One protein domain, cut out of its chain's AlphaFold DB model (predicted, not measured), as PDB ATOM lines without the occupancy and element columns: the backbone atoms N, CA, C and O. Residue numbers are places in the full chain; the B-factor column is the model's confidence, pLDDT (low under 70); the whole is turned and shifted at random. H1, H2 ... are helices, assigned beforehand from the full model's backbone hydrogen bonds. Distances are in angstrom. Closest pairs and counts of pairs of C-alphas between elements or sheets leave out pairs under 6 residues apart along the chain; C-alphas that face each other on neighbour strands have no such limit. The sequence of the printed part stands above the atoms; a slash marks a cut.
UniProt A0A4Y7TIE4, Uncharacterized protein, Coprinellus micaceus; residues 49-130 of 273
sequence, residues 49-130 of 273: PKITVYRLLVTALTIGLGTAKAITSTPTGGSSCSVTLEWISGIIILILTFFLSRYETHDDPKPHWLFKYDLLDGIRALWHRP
ATOM      1  N   PRO A  49     -38.840   2.575  31.666       80.88
ATOM      2  CA  PRO A  49     -38.873   3.769  30.839       80.88
ATOM      3  C   PRO A  49     -40.112   3.728  29.940       80.88
ATOM      4  O   PRO A  49     -40.431   2.687  29.363       80.88
ATOM      5  N   LYS A  50     -40.813   4.860  29.831       85.38
ATOM      6  CA  LYS A  50     -41.989   5.001  28.962       85.38
ATOM      7  C   LYS A  50     -41.541   4.860  27.506       85.38
ATOM      8  O   LYS A  50     -40.718   5.649  27.034       85.38
ATOM      9  N   ILE A  51     -42.067   3.865  26.793       89.38
ATOM     10  CA  ILE A  51     -41.758   3.662  25.375       89.38
ATOM     11  C   ILE A  51     -42.780   4.449  24.565       89.38
ATOM     12  O   ILE A  51     -43.848   3.947  24.231       89.38
ATOM     13  N   THR A  52     -42.474   5.707  24.266       91.31
ATOM     14  CA  THR A  52     -43.387   6.559  23.498       91.31
ATOM     15  C   THR A  52     -43.307   6.255  22.000       91.31
ATOM     16  O   THR A  52     -42.296   5.754  21.490       91.31
ATOM     17  N   VAL A  53     -44.371   6.586  21.261       91.56
ATOM     18  CA  VAL A  53     -44.452   6.348  19.808       91.56
ATOM     19  C   VAL A  53     -43.302   7.029  19.064       91.56
ATOM     20  O   VAL A  53     -42.706   6.437  18.165       91.56
ATOM     21  N   TYR A  54     -42.950   8.259  19.445       89.75
ATOM     22  CA  TYR A  54     -41.880   8.983  18.763       89.75
ATOM     23  C   TYR A  54     -40.511   8.309  18.976       89.75
ATOM     24  O   TYR A  54     -39.721   8.251  18.038       89.75
ATOM     25  N   ARG A  55     -40.235   7.755  20.167       90.50
ATOM     26  CA  ARG A  55     -38.974   7.048  20.466       90.50
ATOM     27  C   ARG A  55     -38.828   5.798  19.598       90.50
ATOM     28  O   ARG A  55     -37.744   5.515  19.080       90.50
ATOM     29  N   LEU A  56     -39.934   5.088  19.364       91.12
ATOM     30  CA  LEU A  56     -39.969   3.987  18.401       91.12
ATOM     31  C   LEU A  56     -39.792   4.465  16.967       91.12
ATOM     32  O   LEU A  56     -39.071   3.814  16.220       91.12
ATOM     33  N   LEU A  57     -40.389   5.595  16.584       90.31
ATOM     34  CA  LEU A  57     -40.203   6.168  15.252       90.31
ATOM     35  C   LEU A  57     -38.733   6.514  15.013       90.31
ATOM     36  O   LEU A  57     -38.191   6.139  13.981       90.31
ATOM     37  N   VAL A  58     -38.069   7.155  15.978       89.06
ATOM     38  CA  VAL A  58     -36.629   7.450  15.908       89.06
ATOM     39  C   VAL A  58     -35.824   6.162  15.749       89.06
ATOM     40  O   VAL A  58     -35.014   6.060  14.833       89.06
ATOM     41  N   THR A  59     -36.109   5.147  16.566       90.50
ATOM     42  CA  THR A  59     -35.446   3.836  16.490       90.50
ATOM     43  C   THR A  59     -35.665   3.164  15.128       90.50
ATOM     44  O   THR A  59     -34.719   2.687  14.502       90.50
ATOM     45  N   ALA A  60     -36.903   3.159  14.633       91.31
ATOM     46  CA  ALA A  60     -37.274   2.578  13.350       91.31
ATOM     47  C   ALA A  60     -36.630   3.327  12.179       91.31
ATOM     48  O   ALA A  60     -36.188   2.694  11.225       91.31
ATOM     49  N   LEU A  61     -36.521   4.654  12.264       89.75
ATOM     50  CA  LEU A  61     -35.861   5.486  11.264       89.75
ATOM     51  C   LEU A  61     -34.361   5.174  11.203       89.75
ATOM     52  O   LEU A  61     -33.825   4.974  10.114       89.75
ATOM     53  N   THR A  62     -33.699   5.041  12.356       89.12
ATOM     54  CA  THR A  62     -32.287   4.636  12.435       89.12
ATOM     55  C   THR A  62     -32.063   3.247  11.832       89.12
ATOM     56  O   THR A  62     -31.157   3.073  11.015       89.12
ATOM     57  N   ILE A  63     -32.910   2.265  12.168       89.38
ATOM     58  CA  ILE A  63     -32.830   0.909  11.601       89.38
ATOM     59  C   ILE A  63     -33.096   0.935  10.092       89.38
ATOM     60  O   ILE A  63     -32.356   0.321   9.321       89.38
ATOM     61  N   GLY A  64     -34.138   1.647   9.661       88.94
ATOM     62  CA  GLY A  64     -34.560   1.730   8.267       88.94
ATOM     63  C   GLY A  64     -33.488   2.348   7.379       88.94
ATOM     64  O   GLY A  64     -33.178   1.802   6.324       88.94
ATOM     65  N   LEU A  65     -32.850   3.426   7.830       85.88
ATOM     66  CA  LEU A  65     -31.776   4.083   7.086       85.88
ATOM     67  C   LEU A  65     -30.479   3.289   7.090       85.88
ATOM     68  O   LEU A  65     -29.825   3.202   6.053       85.88
ATOM     69  N   GLY A  66     -30.136   2.654   8.215       85.31
ATOM     70  CA  GLY A  66     -29.032   1.701   8.242       85.31
ATOM     71  C   GLY A  66     -29.260   0.589   7.217       85.31
ATOM     72  O   GLY A  66     -28.403   0.320   6.379       85.31
ATOM     73  N   THR A  67     -30.446  -0.018   7.226       86.69
ATOM     74  CA  THR A  67     -30.821  -1.093   6.294       86.69
ATOM     75  C   THR A  67     -30.813  -0.620   4.841       86.69
ATOM     76  O   THR A  67     -30.239  -1.294   3.989       86.69
ATOM     77  N   ALA A  68     -31.370   0.561   4.557       85.12
ATOM     78  CA  ALA A  68     -31.340   1.155   3.225       85.12
ATOM     79  C   ALA A  68     -29.897   1.334   2.734       85.12
ATOM     80  O   ALA A  68     -29.581   0.909   1.626       85.12
ATOM     81  N   LYS A  69     -29.003   1.854   3.585       81.38
ATOM     82  CA  LYS A  69     -27.576   2.007   3.275       81.38
ATOM     83  C   LYS A  69     -26.899   0.670   2.970       81.38
ATOM     84  O   LYS A  69     -26.135   0.575   2.011       81.38
ATOM     85  N   ALA A  70     -27.181  -0.374   3.750       82.31
ATOM     86  CA  ALA A  70     -26.629  -1.704   3.499       82.31
ATOM     87  C   ALA A  70     -27.053  -2.240   2.121       82.31
ATOM     88  O   ALA A  70     -26.218  -2.751   1.377       82.31
ATOM     89  N   ILE A  71     -28.316  -2.042   1.735       83.31
ATOM     90  CA  ILE A  71     -28.841  -2.466   0.430       83.31
ATOM     91  C   ILE A  71     -28.230  -1.642  -0.718       83.31
ATOM     92  O   ILE A  71     -27.803  -2.206  -1.729       83.31
ATOM     93  N   THR A  72     -28.133  -0.316  -0.571       81.31
ATOM     94  CA  THR A  72     -27.584   0.564  -1.620       81.31
ATOM     95  C   THR A  72     -26.072   0.448  -1.780       81.31
ATOM     96  O   THR A  72     -25.547   0.832  -2.820       81.31
ATOM     97  N   SER A  73     -25.366  -0.094  -0.783       74.81
ATOM     98  CA  SER A  73     -23.917  -0.333  -0.842       74.81
ATOM     99  C   SER A  73     -23.497  -1.500  -1.748       74.81
ATOM    100  O   SER A  73     -22.307  -1.797  -1.875       74.81
ATOM    101  N   THR A  74     -24.460  -2.170  -2.386       77.94
ATOM    102  CA  THR A  74     -24.186  -3.200  -3.390       77.94
ATOM    103  C   THR A  74     -23.417  -2.631  -4.599       77.94
ATOM    104  O   THR A  74     -23.565  -1.453  -4.931       77.94
ATOM    105  N   PRO A  75     -22.581  -3.443  -5.286       73.12
ATOM    106  CA  PRO A  75     -21.607  -2.971  -6.287       73.12
ATOM    107  C   PRO A  75     -22.180  -2.179  -7.471       73.12
ATOM    108  O   PRO A  75     -21.432  -1.542  -8.207       73.12
ATOM    109  N   THR A  76     -23.490  -2.247  -7.684       76.50
ATOM    110  CA  THR A  76     -24.226  -1.572  -8.756       76.50
ATOM    111  C   THR A  76     -24.593  -0.119  -8.429       76.50
ATOM    112  O   THR A  76     -24.945   0.627  -9.341       76.50
ATOM    113  N   GLY A  77     -24.500   0.312  -7.166       66.12
ATOM    114  CA  GLY A  77     -24.786   1.683  -6.740       66.12
ATOM    115  C   GLY A  77     -23.562   2.598  -6.847       66.12
ATOM    116  O   GLY A  77     -22.534   2.357  -6.220       66.12
ATOM    117  N   GLY A  78     -23.657   3.686  -7.616       69.56
ATOM    118  CA  GLY A  78     -22.587   4.685  -7.709       69.56
ATOM    119  C   GLY A  78     -22.231   5.290  -6.341       69.56
ATOM    120  O   GLY A  78     -23.081   5.883  -5.674       69.56
ATOM    121  N   SER A  79     -20.955   5.180  -5.949       72.62
ATOM    122  CA  SER A  79     -20.426   5.559  -4.624       72.62
ATOM    123  C   SER A  79     -20.785   6.980  -4.171       72.62
ATOM    124  O   SER A  79     -20.951   7.211  -2.977       72.62
ATOM    125  N   SER A  80     -20.905   7.937  -5.092       76.06
ATOM    126  CA  SER A  80     -21.109   9.349  -4.744       76.06
ATOM    127  C   SER A  80     -22.538   9.668  -4.294       76.06
ATOM    128  O   SER A  80     -22.727  10.539  -3.450       76.06
ATOM    129  N   CYS A  81     -23.542   8.957  -4.819       70.94
ATOM    130  CA  CYS A  81     -24.951   9.195  -4.482       70.94
ATOM    131  C   CYS A  81     -25.300   8.660  -3.081       70.94
ATOM    132  O   CYS A  81     -26.044   9.288  -2.331       70.94
ATOM    133  N   SER A  82     -24.701   7.532  -2.686       78.31
ATOM    134  CA  SER A  82     -24.912   6.963  -1.351       78.31
ATOM    135  C   SER A  82     -24.392   7.885  -0.248       78.31
ATOM    136  O   SER A  82     -25.031   8.008   0.793       78.31
ATOM    137  N   VAL A  83     -23.253   8.546  -0.474       80.19
ATOM    138  CA  VAL A  83     -22.637   9.434   0.522       80.19
ATOM    139  C   VAL A  83     -23.466  10.704   0.707       80.19
ATOM    140  O   VAL A  83     -23.709  11.121   1.835       80.19
ATOM    141  N   THR A  84     -23.950  11.325  -0.371       82.25
ATOM    142  CA  THR A  84     -24.764  12.546  -0.252       82.25
ATOM    143  C   THR A  84     -26.106  12.276   0.422       82.25
ATOM    144  O   THR A  84     -26.501  13.040   1.303       82.25
ATOM    145  N   LEU A  85     -26.778  11.175   0.073       76.62
ATOM    146  CA  LEU A  85     -28.016  10.765   0.741       76.62
ATOM    147  C   LEU A  85     -27.794  10.471   2.223       76.62
ATOM    148  O   LEU A  85     -28.633  10.827   3.049       76.62
ATOM    149  N   GLU A  86     -26.659   9.876   2.573       81.69
ATOM    150  CA  GLU A  86     -26.293   9.620   3.961       81.69
ATOM    151  C   GLU A  86     -26.137  10.916   4.761       81.69
ATOM    152  O   GLU A  86     -26.755  11.063   5.814       81.69
ATOM    153  N   TRP A  87     -25.374  11.883   4.252       87.06
ATOM    154  CA  TRP A  87     -25.176  13.153   4.953       87.06
ATOM    155  C   TRP A  87     -26.472  13.949   5.080       87.06
ATOM    156  O   TRP A  87     -26.789  14.447   6.161       87.06
ATOM    157  N   ILE A  88     -27.244  14.048   3.996       88.75
ATOM    158  CA  ILE A  88     -28.490  14.819   3.988       88.75
ATOM    159  C   ILE A  88     -29.520  14.175   4.918       88.75
ATOM    160  O   ILE A  88     -30.098  14.869   5.756       88.75
ATOM    161  N   SER A  89     -29.724  12.857   4.821       86.00
ATOM    162  CA  SER A  89     -30.649  12.154   5.716       86.00
ATOM    163  C   SER A  89     -30.196  12.264   7.170       86.00
ATOM    164  O   SER A  89     -31.000  12.650   8.014       86.00
ATOM    165  N   GLY A  90     -28.907  12.049   7.453       83.94
ATOM    166  CA  GLY A  90     -28.312  12.197   8.781       83.94
ATOM    167  C   GLY A  90     -28.598  13.557   9.418       83.94
ATOM    168  O   GLY A  90     -29.068  13.619  10.553       83.94
ATOM    169  N   ILE A  91     -28.384  14.646   8.672       86.44
ATOM    170  CA  ILE A  91     -28.657  16.013   9.140       86.44
ATOM    171  C   ILE A  91     -30.149  16.207   9.419       86.44
ATOM    172  O   ILE A  91     -30.509  16.721  10.478       86.44
ATOM    173  N   ILE A  92     -31.026  15.775   8.507       89.19
ATOM    174  CA  ILE A  92     -32.480  15.916   8.670       89.19
ATOM    175  C   ILE A  92     -32.957  15.176   9.925       89.19
ATOM    176  O   ILE A  92     -33.717  15.735  10.715       89.19
ATOM    177  N   ILE A  93     -32.485  13.949  10.153       86.25
ATOM    178  CA  ILE A  93     -32.845  13.151  11.334       86.25
ATOM    179  C   ILE A  93     -32.305  13.788  12.601       86.25
ATOM    180  O   ILE A  93     -33.016  13.839  13.599       86.25
ATOM    181  N   LEU A  94     -31.062  14.271  12.589       84.06
ATOM    182  CA  LEU A  94     -30.456  14.918  13.748       84.06
ATOM    183  C   LEU A  94     -31.252  16.159  14.150       84.06
ATOM    184  O   LEU A  94     -31.564  16.342  15.323       84.06
ATOM    185  N   ILE A  95     -31.644  16.980  13.178       88.25
ATOM    186  CA  ILE A  95     -32.472  18.160  13.421       88.25
ATOM    187  C   ILE A  95     -33.851  17.745  13.945       88.25
ATOM    188  O   ILE A  95     -34.308  18.271  14.960       88.25
ATOM    189  N   LEU A  96     -34.501  16.773  13.300       89.44
ATOM    190  CA  LEU A  96     -35.815  16.276  13.710       89.44
ATOM    191  C   LEU A  96     -35.787  15.718  15.141       89.44
ATOM    192  O   LEU A  96     -36.615  16.091  15.966       89.44
ATOM    193  N   THR A  97     -34.820  14.854  15.453       85.25
ATOM    194  CA  THR A  97     -34.642  14.255  16.785       85.25
ATOM    195  C   THR A  97     -34.301  15.298  17.839       85.25
ATOM    196  O   THR A  97     -34.827  15.222  18.946       85.25
ATOM    197  N   PHE A  98     -33.495  16.306  17.500       85.75
ATOM    198  CA  PHE A  98     -33.210  17.432  18.385       85.75
ATOM    199  C   PHE A  98     -34.481  18.213  18.737       85.75
ATOM    200  O   PHE A  98     -34.746  18.459  19.914       85.75
ATOM    201  N   PHE A  99     -35.299  18.561  17.738       90.56
ATOM    202  CA  PHE A  99     -36.562  19.260  17.977       90.56
ATOM    203  C   PHE A  99     -37.561  18.401  18.754       90.56
ATOM    204  O   PHE A  99     -38.172  18.910  19.688       90.56
ATOM    205  N   LEU A 100     -37.696  17.112  18.428       88.50
ATOM    206  CA  LEU A 100     -38.562  16.182  19.159       88.50
ATOM    207  C   LEU A 100     -38.126  16.018  20.618       88.50
ATOM    208  O   LEU A 100     -38.969  16.044  21.508       88.50
ATOM    209  N   SER A 101     -36.819  15.902  20.863       87.00
ATOM    210  CA  SER A 101     -36.246  15.814  22.210       87.00
ATOM    211  C   SER A 101     -36.539  17.079  23.014       87.00
ATOM    212  O   SER A 101     -37.042  17.012  24.133       87.00
ATOM    213  N   ARG A 102     -36.338  18.258  22.412       87.19
ATOM    214  CA  ARG A 102     -36.704  19.532  23.043       87.19
ATOM    215  C   ARG A 102     -38.206  19.621  23.309       87.19
ATOM    216  O   ARG A 102     -38.611  20.110  24.358       87.19
ATOM    217  N   TYR A 103     -39.027  19.146  22.381       89.00
ATOM    218  CA  TYR A 103     -40.476  19.187  22.517       89.00
ATOM    219  C   TYR A 103     -40.990  18.262  23.626       89.00
ATOM    220  O   TYR A 103     -41.921  18.625  24.336       89.00
ATOM    221  N   GLU A 104     -40.357  17.104  23.830       86.75
ATOM    222  CA  GLU A 104     -40.696  16.189  24.927       86.75
ATOM    223  C   GLU A 104     -40.500  16.833  26.307       86.75
ATOM    224  O   GLU A 104     -41.236  16.510  27.234       86.75
ATOM    225  N   THR A 105     -39.554  17.767  26.446       84.38
ATOM    226  CA  THR A 105     -39.306  18.454  27.725       84.38
ATOM    227  C   THR A 105     -40.370  19.486  28.105       84.38
ATOM    228  O   THR A 105     -40.308  20.028  29.205       84.38
ATOM    229  N   HIS A 106     -41.341  19.783  27.236       88.31
ATOM    230  CA  HIS A 106     -42.458  20.652  27.602       88.31
ATOM    231  C   HIS A 106     -43.480  19.930  28.482       88.31
ATOM    232  O   HIS A 106     -43.787  18.765  28.258       88.31
ATOM    233  N   ASP A 107     -44.069  20.662  29.431       87.00
ATOM    234  CA  ASP A 107     -45.048  20.122  30.385       87.00
ATOM    235  C   ASP A 107     -46.342  19.623  29.713       87.00
ATOM    236  O   ASP A 107     -47.006  18.706  30.207       87.00
ATOM    237  N   ASP A 108     -46.698  20.190  28.554       91.44
ATOM    238  CA  ASP A 108     -47.888  19.799  27.795       91.44
ATOM    239  C   ASP A 108     -47.612  19.615  26.290       91.44
ATOM    240  O   ASP A 108     -48.017  20.433  25.458       91.44
ATOM    241  N   PRO A 109     -46.908  18.533  25.903       87.56
ATOM    242  CA  PRO A 109     -46.526  18.313  24.520       87.56
ATOM    243  C   PRO A 109     -47.746  17.866  23.705       87.56
ATOM    244  O   PRO A 109     -48.398  16.860  24.012       87.56
ATOM    245  N   LYS A 110     -48.044  18.606  22.633       91.56
ATOM    246  CA  LYS A 110     -49.066  18.290  21.630       91.56
ATOM    247  C   LYS A 110     -48.392  17.772  20.342       91.56
ATOM    248  O   LYS A 110     -47.471  18.401  19.842       91.56
ATOM    249  N   PRO A 111     -48.842  16.659  19.746       92.62
ATOM    250  CA  PRO A 111     -50.013  15.879  20.116       92.62
ATOM    251  C   PRO A 111     -49.715  14.856  21.226       92.62
ATOM    252  O   PRO A 111     -48.707  14.153  21.194       92.62
ATOM    253  N   HIS A 112     -50.630  14.717  22.191       89.38
ATOM    254  CA  HIS A 112     -50.420  13.853  23.362       89.38
ATOM    255  C   HIS A 112     -50.213  12.376  23.015       89.38
ATOM    256  O   HIS A 112     -49.471  11.693  23.711       89.38
ATOM    257  N   TRP A 113     -50.818  11.871  21.936       90.62
ATOM    258  CA  TRP A 113     -50.657  10.468  21.540       90.62
ATOM    259  C   TRP A 113     -49.210  10.120  21.158       90.62
ATOM    260  O   TRP A 113     -48.786   8.984  21.336       90.62
ATOM    261  N   LEU A 114     -48.439  11.094  20.669       91.19
ATOM    262  CA  LEU A 114     -47.065  10.880  20.218       91.19
ATOM    263  C   LEU A 114     -46.070  10.853  21.393       91.19
ATOM    264  O   LEU A 114     -45.096  10.098  21.359       91.19
ATOM    265  N   PHE A 115     -46.330  11.660  22.431       88.50
ATOM    266  CA  PHE A 115     -45.410  11.892  23.554       88.50
ATOM    267  C   PHE A 115     -45.848  11.270  24.885       88.50
ATOM    268  O   PHE A 115     -44.993  10.892  25.675       88.50
ATOM    269  N   LYS A 116     -47.152  11.159  25.164       85.88
ATOM    270  CA  LYS A 116     -47.669  10.638  26.443       85.88
ATOM    271  C   LYS A 116     -48.082   9.166  26.376       85.88
ATOM    272  O   LYS A 116     -48.134   8.523  27.419       85.88
ATOM    273  N   TYR A 117     -48.389   8.634  25.193       86.94
ATOM    274  CA  TYR A 117     -48.863   7.255  25.065       86.94
ATOM    275  C   TYR A 117     -47.698   6.263  25.191       86.94
ATOM    276  O   TYR A 117     -46.785   6.278  24.363       86.94
ATOM    277  N   ASP A 118     -47.731   5.411  26.220       87.81
ATOM    278  CA  ASP A 118     -46.774   4.315  26.391       87.81
ATOM    279  C   ASP A 118     -47.211   3.119  25.539       87.81
ATOM    280  O   ASP A 118     -48.266   2.516  25.752       87.81
ATOM    281  N   LEU A 119     -46.407   2.767  24.539       87.62
ATOM    282  CA  LEU A 119     -46.719   1.669  23.632       87.62
ATOM    283  C   LEU A 119     -46.714   0.316  24.341       87.62
ATOM    284  O   LEU A 119     -47.429  -0.595  23.919       87.62
ATOM    285  N   LEU A 120     -45.938   0.178  25.424       85.69
ATOM    286  CA  LEU A 120     -45.945  -1.042  26.226       85.69
ATOM    287  C   LEU A 120     -47.301  -1.288  26.858       85.69
ATOM    288  O   LEU A 120     -47.704  -2.444  26.955       85.69
ATOM    289  N   ASP A 121     -48.009  -0.234  27.254       84.06
ATOM    290  CA  ASP A 121     -49.352  -0.383  27.800       84.06
ATOM    291  C   ASP A 121     -50.326  -0.854  26.722       84.06
ATOM    292  O   ASP A 121     -51.128  -1.745  26.991       84.06
ATOM    293  N   GLY A 122     -50.185  -0.376  25.481       84.44
ATOM    294  CA  GLY A 122     -50.937  -0.899  24.338       84.44
ATOM    295  C   GLY A 122     -50.670  -2.388  24.074       84.44
ATOM    296  O   GLY A 122     -51.604  -3.186  24.004       84.44
ATOM    297  N   ILE A 123     -49.396  -2.790  23.990       85.25
ATOM    298  CA  ILE A 123     -48.993  -4.196  23.775       85.25
ATOM    299  C   ILE A 123     -49.452  -5.084  24.941       85.25
ATOM    300  O   ILE A 123     -49.904  -6.211  24.747       85.25
ATOM    301  N   ARG A 124     -49.351  -4.592  26.174       82.81
ATOM    302  CA  ARG A 124     -49.725  -5.337  27.379       82.81
ATOM    303  C   ARG A 124     -51.240  -5.453  27.537       82.81
ATOM    304  O   ARG A 124     -51.708  -6.506  27.973       82.81
ATOM    305  N   ALA A 125     -51.990  -4.421  27.152       83.38
ATOM    306  CA  ALA A 125     -53.446  -4.465  27.063       83.38
ATOM    307  C   ALA A 125     -53.893  -5.519  26.045       83.38
ATOM    308  O   ALA A 125     -54.783  -6.316  26.344       83.38
ATOM    309  N   LEU A 126     -53.207  -5.592  24.899       88.62
ATOM    310  CA  LEU A 126     -53.416  -6.644  23.904       88.62
ATOM    311  C   LEU A 126     -53.126  -8.050  24.473       88.62
ATOM    312  O   LEU A 126     -53.768  -9.014  24.074       88.62
ATOM    313  N   TRP A 127     -52.211  -8.169  25.441       86.81
ATOM    314  CA  TRP A 127     -51.838  -9.434  26.095       86.81
ATOM    315  C   TRP A 127     -52.621  -9.749  27.392       86.81
ATOM    316  O   TRP A 127     -52.217 -10.616  28.166       86.81
ATOM    317  N   HIS A 128     -53.731  -9.056  27.676       80.19
ATOM    318  CA  HIS A 128     -54.609  -9.303  28.837       80.19
ATOM    319  C   HIS A 128     -53.923  -9.335  30.222       80.19
ATOM    320  O   HIS A 128     -54.386 -10.022  31.136       80.19
ATOM    321  N   ARG A 129     -52.838  -8.580  30.439       72.69
ATOM    322  CA  ARG A 129     -52.272  -8.392  31.789       72.69
ATOM    323  C   ARG A 129     -52.637  -7.008  32.331       72.69
ATOM    324  O   ARG A 129     -52.033  -6.033  31.889       72.69
ATOM    325  N   PRO A 130     -53.573  -6.892  33.294       59.38
ATOM    326  CA  PRO A 130     -53.910  -5.601  33.883       59.38
ATOM    327  C   PRO A 130     -52.696  -5.027  34.623       59.38
ATOM    328  O   PRO A 130     -52.185  -5.617  35.579       59.38
TER     329      PRO A 130
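What this domain is: This is residues 49 to 130 of the 273 residues of an uncharacterized protein of Coprinellus micaceus (UniProt A0A4Y7TIE4). A long helical hairpin, H1 and H2 side by side, has the short helix H3 at its open end, by the start of H1. Beyond lies H4, set crosswise to H1, with residues 122 to 128 sticking out. The 82 printed residues, all helix by class, hold four named helices, H1 to H4 in order, and no named strand. The whole is loose, radius of gyration of the C-alphas 17.0 A, spanning 52 by 31 by 17 A.

How they stand to each other: H1, residues 53 to 72, touches H2, residues 79 to 104, at a shallow tilt of 5 degrees, opposite ways; their closest C-alphas, of Thr 72 and Ser 82, are 6.9 A apart. With residues 53 to 54 alone H1 touches H3, residues 112 to 115; the closest C-alphas, of Val 53 and Leu 114, are 5.2 A apart. H4, residues 119 to 126, touches no helix. Every O i to N i+4 pair is within hydrogen-bond range in H1 and H4, 21 of 22 in H2; H3 is too short for one.

Where its parts are: H1 runs 27.9 A from C-alpha 53 at (-44.452, 6.348, 19.808), and H2 37.4 A. H4 ends at C-alpha 126, (-53.416, -6.644, 23.904).

The domain as a whole: The printed part has no cut and no long link. pLDDT is under 70 at residues 77 to 78 and 130.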